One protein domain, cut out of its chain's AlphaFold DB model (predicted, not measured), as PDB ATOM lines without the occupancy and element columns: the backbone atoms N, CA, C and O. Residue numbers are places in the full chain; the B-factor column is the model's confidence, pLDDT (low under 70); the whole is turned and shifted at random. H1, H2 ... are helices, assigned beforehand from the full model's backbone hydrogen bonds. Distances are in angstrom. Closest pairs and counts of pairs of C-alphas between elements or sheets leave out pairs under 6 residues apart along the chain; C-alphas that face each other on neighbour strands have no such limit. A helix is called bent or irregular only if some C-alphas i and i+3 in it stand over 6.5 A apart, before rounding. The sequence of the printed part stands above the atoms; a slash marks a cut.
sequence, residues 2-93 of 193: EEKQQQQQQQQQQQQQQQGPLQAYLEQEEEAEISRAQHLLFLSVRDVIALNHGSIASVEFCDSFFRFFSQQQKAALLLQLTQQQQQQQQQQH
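What this domain is: This is residues 2 to 93 of the 193 residues of an uncharacterized protein of Eimeria mitis (UniProt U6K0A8). A long helical hairpin: one very long helix, H1, makes the length, and a shorter helix, H2, folds back beside it after a tight turn. The two are side by side at a shallow tilt of 7 degrees and run opposite ways, they touch near the turn, and the free end of H1 sticks out with residues 2 to 23. The printed part has 92 residues with two named helices, H1 then H2, and no named strand; the class is all helix. The whole is extended, with a radius of gyration of the C-alphas of 22.0 A, a rod spanning 76 by 21 by 9 A.

How they stand to each other: H1, residues 2 to 53, and H2, residues 56 to 92, form a helical hairpin. They touch, H1 with residues 42 to 50 alone and H2 with residues 58 to 66 alone. The closest C-alphas of the two are those of Arg 46 and Val 59, 6.8 A apart. Their lines stand at a shallow tilt of 7 degrees, and they run opposite ways. Their centres are 13.7 A apart. Residues 82 to 93, of which 82 to 92 belong to H2, stand free. Of the O i to N i+4 pairs, 46 of 48 in H1 and 30 of 33 in H2 are within hydrogen-bond range.

Where its parts are: H1 begins at C-alpha 2, at (27.460, 117.588, -4.189), and is 75.5 A long from first to last C-alpha. It is neither bent nor irregular, but only just: C-alphas 18 and 21 are 6.4 A apart. H2 begins at C-alpha 56, at (53.057, 89.704, 58.093), and ends 55.5 A away at C-alpha 92, at (39.016, 116.302, 11.475).

The domain as a whole: The two C-alphas farthest apart, those of Glu 2 and Gly 54, are 76.3 A apart. The printed part has no cut, and the link from H1 to H2 is tight, with 2 residues. The mean pLDDT of the printed part is 76.8; residues 19 to 20, 53 to 54 and 87 to 93 of this model are under 70.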
ATOM      1  N   GLU A   2      26.536 117.432  -5.333       77.44
ATOM      2  CA  GLU A   2      27.460 117.588  -4.189       77.44
ATOM      3  C   GLU A   2      26.763 117.772  -2.834       77.44
ATOM      4  O   GLU A   2      27.177 117.163  -1.858       77.44
ATOM      5  N   GLU A   3      25.658 118.519  -2.768       85.50
ATOM      6  CA  GLU A   3      24.972 118.789  -1.494       85.50
ATOM      7  C   GLU A   3      24.406 117.518  -0.834       85.50
ATOM      8  O   GLU A   3      24.530 117.320   0.372       85.50
ATOM      9  N   LYS A   4      23.876 116.584  -1.640       89.81
ATOM     10  CA  LYS A   4      23.440 115.268  -1.147       89.81
ATOM     11  C   LYS A   4      24.615 114.423  -0.661       89.81
ATOM     12  O   LYS A   4      24.472 113.701   0.320       89.81
ATOM     13  N   GLN A   5      25.761 114.511  -1.334       79.75
ATOM     14  CA  GLN A   5      26.964 113.776  -0.948       79.75
ATOM     15  C   GLN A   5      27.545 114.323   0.361       79.75
ATOM     16  O   GLN A   5      27.894 113.547   1.248       79.75
ATOM     17  N   GLN A   6      27.552 115.646   0.528       82.56
ATOM     18  CA  GLN A   6      27.996 116.308   1.750       82.56
ATOM     19  C   GLN A   6      27.059 116.013   2.929       82.56
ATOM     20  O   GLN A   6      27.522 115.687   4.019       82.56
ATOM     21  N   GLN A   7      25.742 116.030   2.703       89.00
ATOM     22  CA  GLN A   7      24.757 115.687   3.729       89.00
ATOM     23  C   GLN A   7      24.857 114.213   4.150       89.00
ATOM     24  O   GLN A   7      24.787 113.902   5.339       89.00
ATOM     25  N   GLN A   8      25.091 113.303   3.199       86.38
ATOM     26  CA  GLN A   8      25.299 111.885   3.494       86.38
ATOM     27  C   GLN A   8      26.598 111.644   4.277       86.38
ATOM     28  O   GLN A   8      26.611 110.853   5.219       86.38
ATOM     29  N   GLN A   9      27.673 112.364   3.945       79.94
ATOM     30  CA  GLN A   9      28.944 112.290   4.666       79.94
ATOM     31  C   GLN A   9      28.821 112.836   6.099       79.94
ATOM     32  O   GLN A   9      29.319 112.222   7.043       79.94
ATOM     33  N   GLN A  10      28.089 113.937   6.284       84.12
ATOM     34  CA  GLN A  10      27.826 114.514   7.604       84.12
ATOM     35  C   GLN A  10      26.973 113.580   8.478       84.12
ATOM     36  O   GLN A  10      27.236 113.426   9.672       84.12
ATOM     37  N   GLN A  11      25.993 112.894   7.881       89.00
ATOM     38  CA  GLN A  11      25.176 111.905   8.581       89.00
ATOM     39  C   GLN A  11      25.996 110.672   9.001       89.00
ATOM     40  O   GLN A  11      25.814 110.160  10.105       89.00
ATOM     41  N   GLN A  12      26.949 110.234   8.169       77.56
ATOM     42  CA  GLN A  12      27.889 109.165   8.527       77.56
ATOM     43  C   GLN A  12      28.805 109.559   9.694       77.56
ATOM     44  O   GLN A  12      29.016 108.750  10.600       77.56
ATOM     45  N   GLN A  13      29.307 110.798   9.723       76.75
ATOM     46  CA  GLN A  13      30.114 111.289  10.848       76.75
ATOM     47  C   GLN A  13      29.325 111.321  12.162       76.75
ATOM     48  O   GLN A  13      29.856 110.921  13.198       76.75
ATOM     49  N   GLN A  14      28.054 111.736  12.135       79.06
ATOM     50  CA  GLN A  14      27.221 111.727  13.342       79.06
ATOM     51  C   GLN A  14      26.986 110.312  13.884       79.06
ATOM     52  O   GLN A  14      26.992 110.124  15.099       79.06
ATOM     53  N   GLN A  15      26.830 109.309  13.015       77.00
ATOM     54  CA  GLN A  15      26.682 107.922  13.467       77.00
ATOM     55  C   GLN A  15      27.951 107.391  14.143       77.00
ATOM     56  O   GLN A  15      27.854 106.723  15.171       77.00
ATOM     57  N   GLN A  16      29.139 107.733  13.634       70.56
ATOM     58  CA  GLN A  16      30.399 107.325  14.267       70.56
ATOM     59  C   GLN A  16      30.608 107.988  15.635       70.56
ATOM     60  O   GLN A  16      31.087 107.337  16.564       70.56
ATOM     61  N   GLN A  17      30.187 109.247  15.801       72.81
ATOM     62  CA  GLN A  17      30.263 109.926  17.100       72.81
ATOM     63  C   GLN A  17      29.341 109.305  18.159       72.81
ATOM     64  O   GLN A  17      29.664 109.363  19.342       72.81
ATOM     65  N   GLN A  18      28.225 108.688  17.759       74.62
ATOM     66  CA  GLN A  18      27.307 108.039  18.702       74.62
ATOM     67  C   GLN A  18      27.719 106.611  19.083       74.62
ATOM     68  O   GLN A  18      27.336 106.141  20.151       74.62
ATOM     69  N   GLN A  19      28.509 105.920  18.255       65.06
ATOM     70  CA  GLN A  19      28.957 104.555  18.565       65.06
ATOM     71  C   GLN A  19      30.148 104.516  19.532       65.06
ATOM     72  O   GLN A  19      30.227 103.614  20.364       65.06
ATOM     73  N   GLY A  20      31.034 105.517  19.485       67.56
ATOM     74  CA  GLY A  20      32.219 105.581  20.350       67.56
ATOM     75  C   GLY A  20      31.932 105.477  21.860       67.56
ATOM     76  O   GLY A  20      32.573 104.669  22.532       67.56
ATOM     77  N   PRO A  21      30.958 106.226  22.418       71.00
ATOM     78  CA  PRO A  21      30.668 106.196  23.853       71.00
ATOM     79  C   PRO A  21      30.141 104.847  24.354       71.00
ATOM     80  O   PRO A  21      30.467 104.439  25.465       71.00
ATOM     81  N   LEU A  22      29.333 104.151  23.548       71.75
ATOM     82  CA  LEU A  22      28.779 102.845  23.919       71.75
ATOM     83  C   LEU A  22      29.859 101.766  23.950       71.75
ATOM     84  O   LEU A  22      29.866 100.924  24.843       71.75
ATOM     85  N   GLN A  23      30.793 101.818  23.000       71.69
ATOM     86  CA  GLN A  23      31.893 100.865  22.945       71.69
ATOM     87  C   GLN A  23      32.874 101.065  24.108       71.69
ATOM     88  O   GLN A  23      33.287 100.085  24.720       71.69
ATOM     89  N   ALA A  24      33.134 102.319  24.494       74.44
ATOM     90  CA  ALA A  24      33.916 102.631  25.689       74.44
ATOM     91  C   ALA A  24      33.261 102.102  26.980       74.44
ATOM     92  O   ALA A  24      33.960 101.654  27.884       74.44
ATOM     93  N   TYR A  25      31.927 102.118  27.062       79.50
ATOM     94  CA  TYR A  25      31.200 101.569  28.211       79.50
ATOM     95  C   TYR A  25      31.342 100.047  28.323       79.50
ATOM     96  O   TYR A  25      31.547  99.537  29.422       79.50
ATOM     97  N   LEU A  26      31.261  99.334  27.196       78.38
ATOM     98  CA  LEU A  26      31.424  97.878  27.164       78.38
ATOM     99  C   LEU A  26      32.859  97.457  27.508       78.38
ATOM    100  O   LEU A  26      33.040  96.558  28.324       78.38
ATOM    101  N   GLU A  27      33.873  98.140  26.961       73.06
ATOM    102  CA  GLU A  27      35.276  97.882  27.327       73.06
ATOM    103  C   GLU A  27      35.529  98.154  28.816       73.06
ATOM    104  O   GLU A  27      36.211  97.381  29.490       73.06
ATOM    105  N   GLN A  28      34.924  99.212  29.367       80.12
ATOM    106  CA  GLN A  28      35.045  99.525  30.788       80.12
ATOM    107  C   GLN A  28      34.398  98.455  31.687       80.12
ATOM    108  O   GLN A  28      34.889  98.194  32.789       80.12
ATOM    109  N   GLU A  29      33.301  97.836  31.247       85.81
ATOM    110  CA  GLU A  29      32.639  96.761  31.988       85.81
ATOM    111  C   GLU A  29      33.462  95.465  31.961       85.81
ATOM    112  O   GLU A  29      33.673  94.857  33.014       85.81
ATOM    113  N   GLU A  30      34.021  95.102  30.804       79.81
ATOM    114  CA  GLU A  30      34.924  93.951  30.669       79.81
ATOM    115  C   GLU A  30      36.187  94.124  31.533       79.81
ATOM    116  O   GLU A  30      36.590  93.211  32.258       79.81
ATOM    117  N   GLU A  31      36.770  95.326  31.565       74.56
ATOM    118  CA  GLU A  31      37.879  95.646  32.470       74.56
ATOM    119  C   GLU A  31      37.507  95.488  33.942       74.56
ATOM    120  O   GLU A  31      38.303  94.982  34.742       74.56
ATOM    121  N   ALA A  32      36.303  95.919  34.323       79.38
ATOM    122  CA  ALA A  32      35.834  95.775  35.689       79.38
ATOM    123  C   ALA A  32      35.677  94.294  36.066       79.38
ATOM    124  O   ALA A  32      36.002  93.924  37.198       79.38
ATOM    125  N   GLU A  33      35.224  93.438  35.149       84.19
ATOM    126  CA  GLU A  33      35.145  91.992  35.376       84.19
ATOM    127  C   GLU A  33      36.524  91.346  35.492       84.19
ATOM    128  O   GLU A  33      36.777  90.614  36.455       84.19
ATOM    129  N   ILE A  34      37.451  91.670  34.587       80.88
ATOM    130  CA  ILE A  34      38.835  91.184  34.650       80.88
ATOM    131  C   ILE A  34      39.484  91.622  35.966       80.88
ATOM    132  O   ILE A  34      40.130  90.818  36.641       80.88
ATOM    133  N   SER A  35      39.277  92.874  36.376       82.31
ATOM    134  CA  SER A  35      39.801  93.400  37.636       82.31
ATOM    135  C   SER A  35      39.214  92.671  38.850       82.31
ATOM    136  O   SER A  35      39.960  92.301  39.760       82.31
ATOM    137  N   ARG A  36      37.906  92.372  38.853       87.62
ATOM    138  CA  ARG A  36      37.273  91.555  39.907       87.62
ATOM    139  C   ARG A  36      37.846  90.140  39.946       87.62
ATOM    140  O   ARG A  36      38.165  89.656  41.029       87.62
ATOM    141  N   ALA A  37      38.019  89.491  38.796       81.12
ATOM    142  CA  ALA A  37      38.586  88.147  38.716       81.12
ATOM    143  C   ALA A  37      40.040  88.110  39.218       81.12
ATOM    144  O   ALA A  37      40.396  87.251  40.026       81.12
ATOM    145  N   GLN A  38      40.863  89.085  38.815       79.06
ATOM    146  CA  GLN A  38      42.230  89.246  39.317       79.06
ATOM    147  C   GLN A  38      42.253  89.486  40.832       79.06
ATOM    148  O   GLN A  38      43.091  88.916  41.528       79.06
ATOM    149  N   HIS A  39      41.321  90.282  41.360       83.44
ATOM    150  CA  HIS A  39      41.214  90.528  42.797       83.44
ATOM    151  C   HIS A  39      40.819  89.264  43.577       83.44
ATOM    152  O   HIS A  39      41.396  88.984  44.623       83.44
ATOM    153  N   LEU A  40      39.891  88.453  43.059       85.62
ATOM    154  CA  LEU A  40      39.509  87.178  43.678       85.62
ATOM    155  C   LEU A  40      40.660  86.161  43.671       85.62
ATOM    156  O   LEU A  40      40.884  85.479  44.672       85.62
ATOM    157  N   LEU A  41      41.425  86.087  42.577       81.56
ATOM    158  CA  LEU A  41      42.654  85.288  42.519       81.56
ATOM    159  C   LEU A  41      43.705  85.790  43.514       81.56
ATOM    160  O   LEU A  41      44.389  84.995  44.148       81.56
ATOM    161  N   PHE A  42      43.821  87.104  43.693       83.12
ATOM    162  CA  PHE A  42      44.727  87.674  44.681       83.12
ATOM    163  C   PHE A  42      44.329  87.301  46.112       83.12
ATOM    164  O   PHE A  42      45.183  86.871  46.887       83.12
ATOM    165  N   LEU A  43      43.044  87.419  46.458       83.38
ATOM    166  CA  LEU A  43      42.541  87.035  47.779       83.38
ATOM    167  C   LEU A  43      42.804  85.551  48.063       83.38
ATOM    168  O   LEU A  43      43.299  85.224  49.140       83.38
ATOM    169  N   SER A  44      42.583  84.668  47.084       80.81
ATOM    170  CA  SER A  44      42.845  83.237  47.267       80.81
ATOM    171  C   SER A  44      44.334  82.929  47.465       80.81
ATOM    172  O   SER A  44      44.686  82.165  48.363       80.81
ATOM    173  N   VAL A  45      45.230  83.565  46.702       80.06
ATOM    174  CA  VAL A  45      46.685  83.420  46.890       80.06
ATOM    175  C   VAL A  45      47.125  83.972  48.248       80.06
ATOM    176  O   VAL A  45      47.935  83.345  48.934       80.06
ATOM    177  N   ARG A  46      46.573  85.114  48.674       81.75
ATOM    178  CA  ARG A  46      46.885  85.732  49.969       81.75
ATOM    179  C   ARG A  46      46.520  84.814  51.128       81.75
ATOM    180  O   ARG A  46      47.337  84.638  52.031       81.75
ATOM    181  N   ASP A  47      45.338  84.206  51.087       80.94
ATOM    182  CA  ASP A  47      44.874  83.297  52.137       80.94
ATOM    183  C   ASP A  47      45.751  82.037  52.210       80.94
ATOM    184  O   ASP A  47      46.129  81.601  53.299       80.94
ATOM    185  N   VAL A  48      46.183  81.504  51.062       79.31
ATOM    186  CA  VAL A  48      47.118  80.366  51.001       79.31
ATOM    187  C   VAL A  48      48.487  80.717  51.596       79.31
ATOM    188  O   VAL A  48      49.069  79.903  52.317       79.31
ATOM    189  N   ILE A  49      49.013  81.916  51.334       76.56
ATOM    190  CA  ILE A  49      50.298  82.368  51.896       76.56
ATOM    191  C   ILE A  49      50.176  82.605  53.407       76.56
ATOM    192  O   ILE A  49      51.051  82.178  54.166       76.56
ATOM    193  N   ALA A  50      49.085  83.233  53.855       76.06
ATOM    194  CA  ALA A  50      48.834  83.506  55.268       76.06
ATOM    195  C   ALA A  50      48.757  82.212  56.094       76.06
ATOM    196  O   ALA A  50      49.380  82.132  57.153       76.06
ATOM    197  N   LEU A  51      48.072  81.185  55.576       80.88
ATOM    198  CA  LEU A  51      47.961  79.875  56.224       80.88
ATOM    199  C   LEU A  51      49.295  79.117  56.292       80.88
ATOM    200  O   LEU A  51      49.511  78.368  57.241       80.88
ATOM    201  N   ASN A  52      50.191  79.297  55.313       75.00
ATOM    202  CA  ASN A  52      51.450  78.547  55.249       75.00
ATOM    203  C   ASN A  52      52.617  79.205  55.995       75.00
ATOM    204  O   ASN A  52      53.447  78.493  56.558       75.00
ATOM    205  N   HIS A  53      52.719  80.538  55.991       65.81
ATOM    206  CA  HIS A  53      53.927  81.222  56.473       65.81
ATOM    207  C   HIS A  53      53.728  82.090  57.718       65.81
ATOM    208  O   HIS A  53      54.727  82.426  58.352       65.81
ATOM    209  N   GLY A  54      52.495  82.476  58.077       65.62
ATOM    210  CA  GLY A  54      52.192  83.295  59.266       65.62
ATOM    211  C   GLY A  54      52.913  84.654  59.349       65.62
ATOM    212  O   GLY A  54      52.769  85.368  60.338       65.62
ATOM    213  N   SER A  55      53.701  85.024  58.335       75.94
ATOM    214  CA  SER A  55      54.569  86.193  58.365       75.94
ATOM    215  C   SER A  55      53.871  87.382  57.718       75.94
ATOM    216  O   SER A  55      53.529  87.362  56.533       75.94
ATOM    217  N   ILE A  56      53.684  88.440  58.504       74.06
ATOM    218  CA  ILE A  56      53.057  89.704  58.093       74.06
ATOM    219  C   ILE A  56      53.808  90.332  56.902       74.06
ATOM    220  O   ILE A  56      53.184  90.899  56.009       74.06
ATOM    221  N   ALA A  57      55.129  90.134  56.820       73.25
ATOM    222  CA  ALA A  57      55.966  90.662  55.739       73.25
ATOM    223  C   ALA A  57      55.571  90.137  54.342       73.25
ATOM    224  O   ALA A  57      55.644  90.869  53.358       73.25
ATOM    225  N   SER A  58      55.105  88.887  54.246       73.94
ATOM    226  CA  SER A  58      54.638  88.302  52.978       73.94
ATOM    227  C   SER A  58      53.351  88.959  52.472       73.94
ATOM    228  O   SER A  58      53.156  89.083  51.265       73.94
ATOM    229  N   VAL A  59      52.482  89.403  53.385       74.69
ATOM    230  CA  VAL A  59      51.198  90.022  53.034       74.69
ATOM    231  C   VAL A  59      51.418  91.419  52.452       74.69
ATOM    232  O   VAL A  59      50.831  91.745  51.422       74.69
ATOM    233  N   GLU A  60      52.311  92.213  53.051       78.25
ATOM    234  CA  GLU A  60      52.637  93.554  52.544       78.25
ATOM    235  C   GLU A  60      53.350  93.519  51.189       78.25
ATOM    236  O   GLU A  60      53.087  94.362  50.325       78.25
ATOM    237  N   PHE A  61      54.209  92.517  50.970       81.88
ATOM    238  CA  PHE A  61      54.838  92.308  49.668       81.88
ATOM    239  C   PHE A  61      53.799  91.991  48.587       81.88
ATOM    240  O   PHE A  61      53.822  92.604  47.520       81.88
ATOM    241  N   CYS A  62      52.850  91.089  48.868       77.19
ATOM    242  CA  CYS A  62      51.764  90.766  47.942       77.19
ATOM    243  C   CYS A  62      50.914  91.999  47.596       77.19
ATOM    244  O   CYS A  62      50.609  92.218  46.425       77.19
ATOM    245  N   ASP A  63      50.569  92.822  48.587       78.94
ATOM    246  CA  ASP A  63      49.724  94.003  48.377       78.94
ATOM    247  C   ASP A  63      50.450  95.101  47.574       78.94
ATOM    248  O   ASP A  63      49.908  95.643  46.606       78.94
ATOM    249  N   SER A  64      51.725  95.366  47.890       81.88
ATOM    250  CA  SER A  64      52.579  96.260  47.091       81.88
ATOM    251  C   SER A  64      52.744  95.771  45.653       81.88
ATOM    252  O   SER A  64      52.642  96.557  44.708       81.88
ATOM    253  N   PHE A  65      52.956  94.469  45.469       79.12
ATOM    254  CA  PHE A  65      53.117  93.864  44.153       79.12
ATOM    255  C   PHE A  65      51.846  93.991  43.301       79.12
ATOM    256  O   PHE A  65      51.912  94.387  42.135       79.12
ATOM    257  N   PHE A  66      50.676  93.727  43.887       79.94
ATOM    258  CA  PHE A  66      49.402  93.848  43.181       79.94
ATOM    259  C   PHE A  66      49.116  95.293  42.766       79.94
ATOM    260  O   PHE A  66      48.715  95.544  41.627       79.94
ATOM    261  N   ARG A  67      49.388  96.265  43.650       79.94
ATOM    262  CA  ARG A  67      49.259  97.691  43.317       79.94
ATOM    263  C   ARG A  67      50.146  98.087  42.145       79.94
ATOM    264  O   ARG A  67      49.668  98.771  41.241       79.94
ATOM    265  N   PHE A  68      51.397  97.631  42.126       82.56
ATOM    266  CA  PHE A  68      52.311  97.888  41.015       82.56
ATOM    267  C   PHE A  68      51.786  97.302  39.697       82.56
ATOM    268  O   PHE A  68      51.714  98.005  38.688       82.56
ATOM    269  N   PHE A  69      51.350  96.041  39.704       79.06
ATOM    270  CA  PHE A  69      50.837  95.378  38.504       79.06
ATOM    271  C   PHE A  69      49.554  96.037  37.974       79.06
ATOM    272  O   PHE A  69      49.445  96.321  36.779       79.06
ATOM    273  N   SER A  70      48.615  96.360  38.868       77.56
ATOM    274  CA  SER A  70      47.382  97.078  38.531       77.56
ATOM    275  C   SER A  70      47.678  98.452  37.918       77.56
ATOM    276  O   SER A  70      47.115  98.816  36.881       77.56
ATOM    277  N   GLN A  71      48.628  99.196  38.492       78.50
ATOM    278  CA  GLN A  71      49.046 100.490  37.956       78.50
ATOM    279  C   GLN A  71      49.678 100.352  36.559       78.50
ATOM    280  O   GLN A  71      49.407 101.170  35.677       78.50
ATOM    281  N   GLN A  72      50.462  99.296  36.325       77.44
ATOM    282  CA  GLN A  72      51.115  99.046  35.037       77.44
ATOM    283  C   GLN A  72      50.129  98.649  33.922       77.44
ATOM    284  O   GLN A  72      50.354  98.985  32.752       77.44
ATOM    285  N   GLN A  73      49.031  97.959  34.258       74.75
ATOM    286  CA  GLN A  73      47.940  97.696  33.310       74.75
ATOM    287  C   GLN A  73      47.215  98.988  32.942       74.75
ATOM    288  O   GLN A  73      47.101  99.308  31.758       74.75
ATOM    289  N   LYS A  74      46.830  99.782  33.946       77.69
ATOM    290  CA  LYS A  74      46.111 101.043  33.734       77.69
ATOM    291  C   LYS A  74      46.906 102.031  32.879       77.69
ATOM    292  O   LYS A  74      46.342 102.669  31.996       77.69
ATOM    293  N   ALA A  75      48.219 102.122  33.096       77.75
ATOM    294  CA  ALA A  75      49.098 102.969  32.292       77.75
ATOM    295  C   ALA A  75      49.140 102.543  30.815       77.75
ATOM    296  O   ALA A  75      49.100 103.395  29.932       77.75
ATOM    297  N   ALA A  76      49.187 101.239  30.533       76.25
ATOM    298  CA  ALA A  76      49.199 100.752  29.154       76.25
ATOM    299  C   ALA A  76      47.871 100.986  28.438       76.25
ATOM    300  O   ALA A  76      47.872 101.352  27.263       76.25
ATOM    301  N   LEU A  77      46.761 100.838  29.154       76.19
ATOM    302  CA  LEU A  77      45.447 101.081  28.588       76.19
ATOM    303  C   LEU A  77      45.213 102.565  28.287       76.19
ATOM    304  O   LEU A  77      44.777 102.918  27.194       76.19
ATOM    305  N   LEU A  78      45.618 103.450  29.204       76.50
ATOM    306  CA  LEU A  78      45.638 104.895  28.964       76.50
ATOM    307  C   LEU A  78      46.472 105.253  27.732       76.50
ATOM    308  O   LEU A  78      46.060 106.098  26.939       76.50
ATOM    309  N   LEU A  79      47.620 104.600  27.542       76.94
ATOM    310  CA  LEU A  79      48.460 104.819  26.366       76.94
ATOM    311  C   LEU A  79      47.735 104.424  25.070       76.94
ATOM    312  O   LEU A  79      47.787 105.158  24.084       76.94
ATOM    313  N   GLN A  80      47.030 103.291  25.082       76.06
ATOM    314  CA  GLN A  80      46.242 102.811  23.947       76.06
ATOM    315  C   GLN A  80      45.082 103.763  23.621       76.06
ATOM    316  O   GLN A  80      44.924 104.157  22.465       76.06
ATOM    317  N   LEU A  81      44.330 104.197  24.635       76.25
ATOM    318  CA  LEU A  81      43.230 105.148  24.472       76.25
ATOM    319  C   LEU A  81      43.725 106.497  23.928       76.25
ATOM    320  O   LEU A  81      43.140 107.060  23.005       76.25
ATOM    321  N   THR A  82      44.848 106.994  24.452       70.44
ATOM    322  CA  THR A  82      45.455 108.252  23.991       70.44
ATOM    323  C   THR A  82      45.887 108.150  22.526       70.44
ATOM    324  O   THR A  82      45.678 109.082  21.751       70.44
ATOM    325  N   GLN A  83      46.435 107.004  22.111       74.31
ATOM    326  CA  GLN A  83      46.808 106.778  20.714       74.31
ATOM    327  C   GLN A  83      45.575 106.750  19.794       74.31
ATOM    328  O   GLN A  83      45.598 107.343  18.713       74.31
ATOM    329  N   GLN A  84      44.481 106.118  20.230       72.38
ATOM    330  CA  GLN A  84      43.226 106.100  19.477       72.38
ATOM    331  C   GLN A  84      42.646 107.517  19.319       72.38
ATOM    332  O   GLN A  84      42.256 107.911  18.218       72.38
ATOM    333  N   GLN A  85      42.661 108.321  20.386       74.00
ATOM    334  CA  GLN A  85      42.200 109.710  20.338       74.00
ATOM    335  C   GLN A  85      43.042 110.560  19.371       74.00
ATOM    336  O   GLN A  85      42.503 111.392  18.636       74.00
ATOM    337  N   GLN A  86      44.355 110.322  19.312       74.56
ATOM    338  CA  GLN A  86      45.246 111.043  18.405       74.56
ATOM    339  C   GLN A  86      44.942 110.751  16.923       74.56
ATOM    340  O   GLN A  86      45.035 111.658  16.093       74.56
ATOM    341  N   GLN A  87      44.513 109.529  16.580       69.62
ATOM    342  CA  GLN A  87      44.076 109.208  15.213       69.62
ATOM    343  C   GLN A  87      42.797 109.953  14.810       69.62
ATOM    344  O   GLN A  87      42.697 110.408  13.670       69.62
ATOM    345  N   GLN A  88      41.843 110.137  15.729       66.62
ATOM    346  CA  GLN A  88      40.604 110.862  15.420       66.62
ATOM    347  C   GLN A  88      40.844 112.353  15.147       66.62
ATOM    348  O   GLN A  88      40.245 112.911  14.227       66.62
ATOM    349  N   GLN A  89      41.754 113.004  15.882       67.75
ATOM    350  CA  GLN A  89      42.055 114.423  15.650       67.75
ATOM    351  C   GLN A  89      42.687 114.684  14.275       67.75
ATOM    352  O   GLN A  89      42.450 115.735  13.678       67.75
ATOM    353  N   GLN A  90      43.448 113.730  13.730       63.09
ATOM    354  CA  GLN A  90      44.049 113.891  12.402       63.09
ATOM    355  C   GLN A  90      43.014 113.849  11.269       63.09
ATOM    356  O   GLN A  90      43.212 114.512  10.252       63.09
ATOM    357  N   GLN A  91      41.894 113.139  11.442       58.41
ATOM    358  CA  GLN A  91      40.841 113.078  10.422       58.41
ATOM    359  C   GLN A  91      40.018 114.369  10.347       58.41
ATOM    360  O   GLN A  91      39.629 114.780   9.258       58.41
ATOM    361  N   GLN A  92      39.811 115.066  11.469       55.25
ATOM    362  CA  GLN A  92      39.016 116.302  11.475       55.25
ATOM    363  C   GLN A  92      39.734 117.499  10.830       55.25
ATOM    364  O   GLN A  92      39.080 118.435  10.375       55.25
ATOM    365  N   HIS A  93      41.067 117.471  10.729       50.75
ATOM    366  CA  HIS A  93      41.831 118.562  10.115       50.75
ATOM    367  C   HIS A  93      41.966 118.468   8.584       50.75
ATOM    368  O   HIS A  93      42.441 119.423   7.963       50.75
TER     369      HIS A  93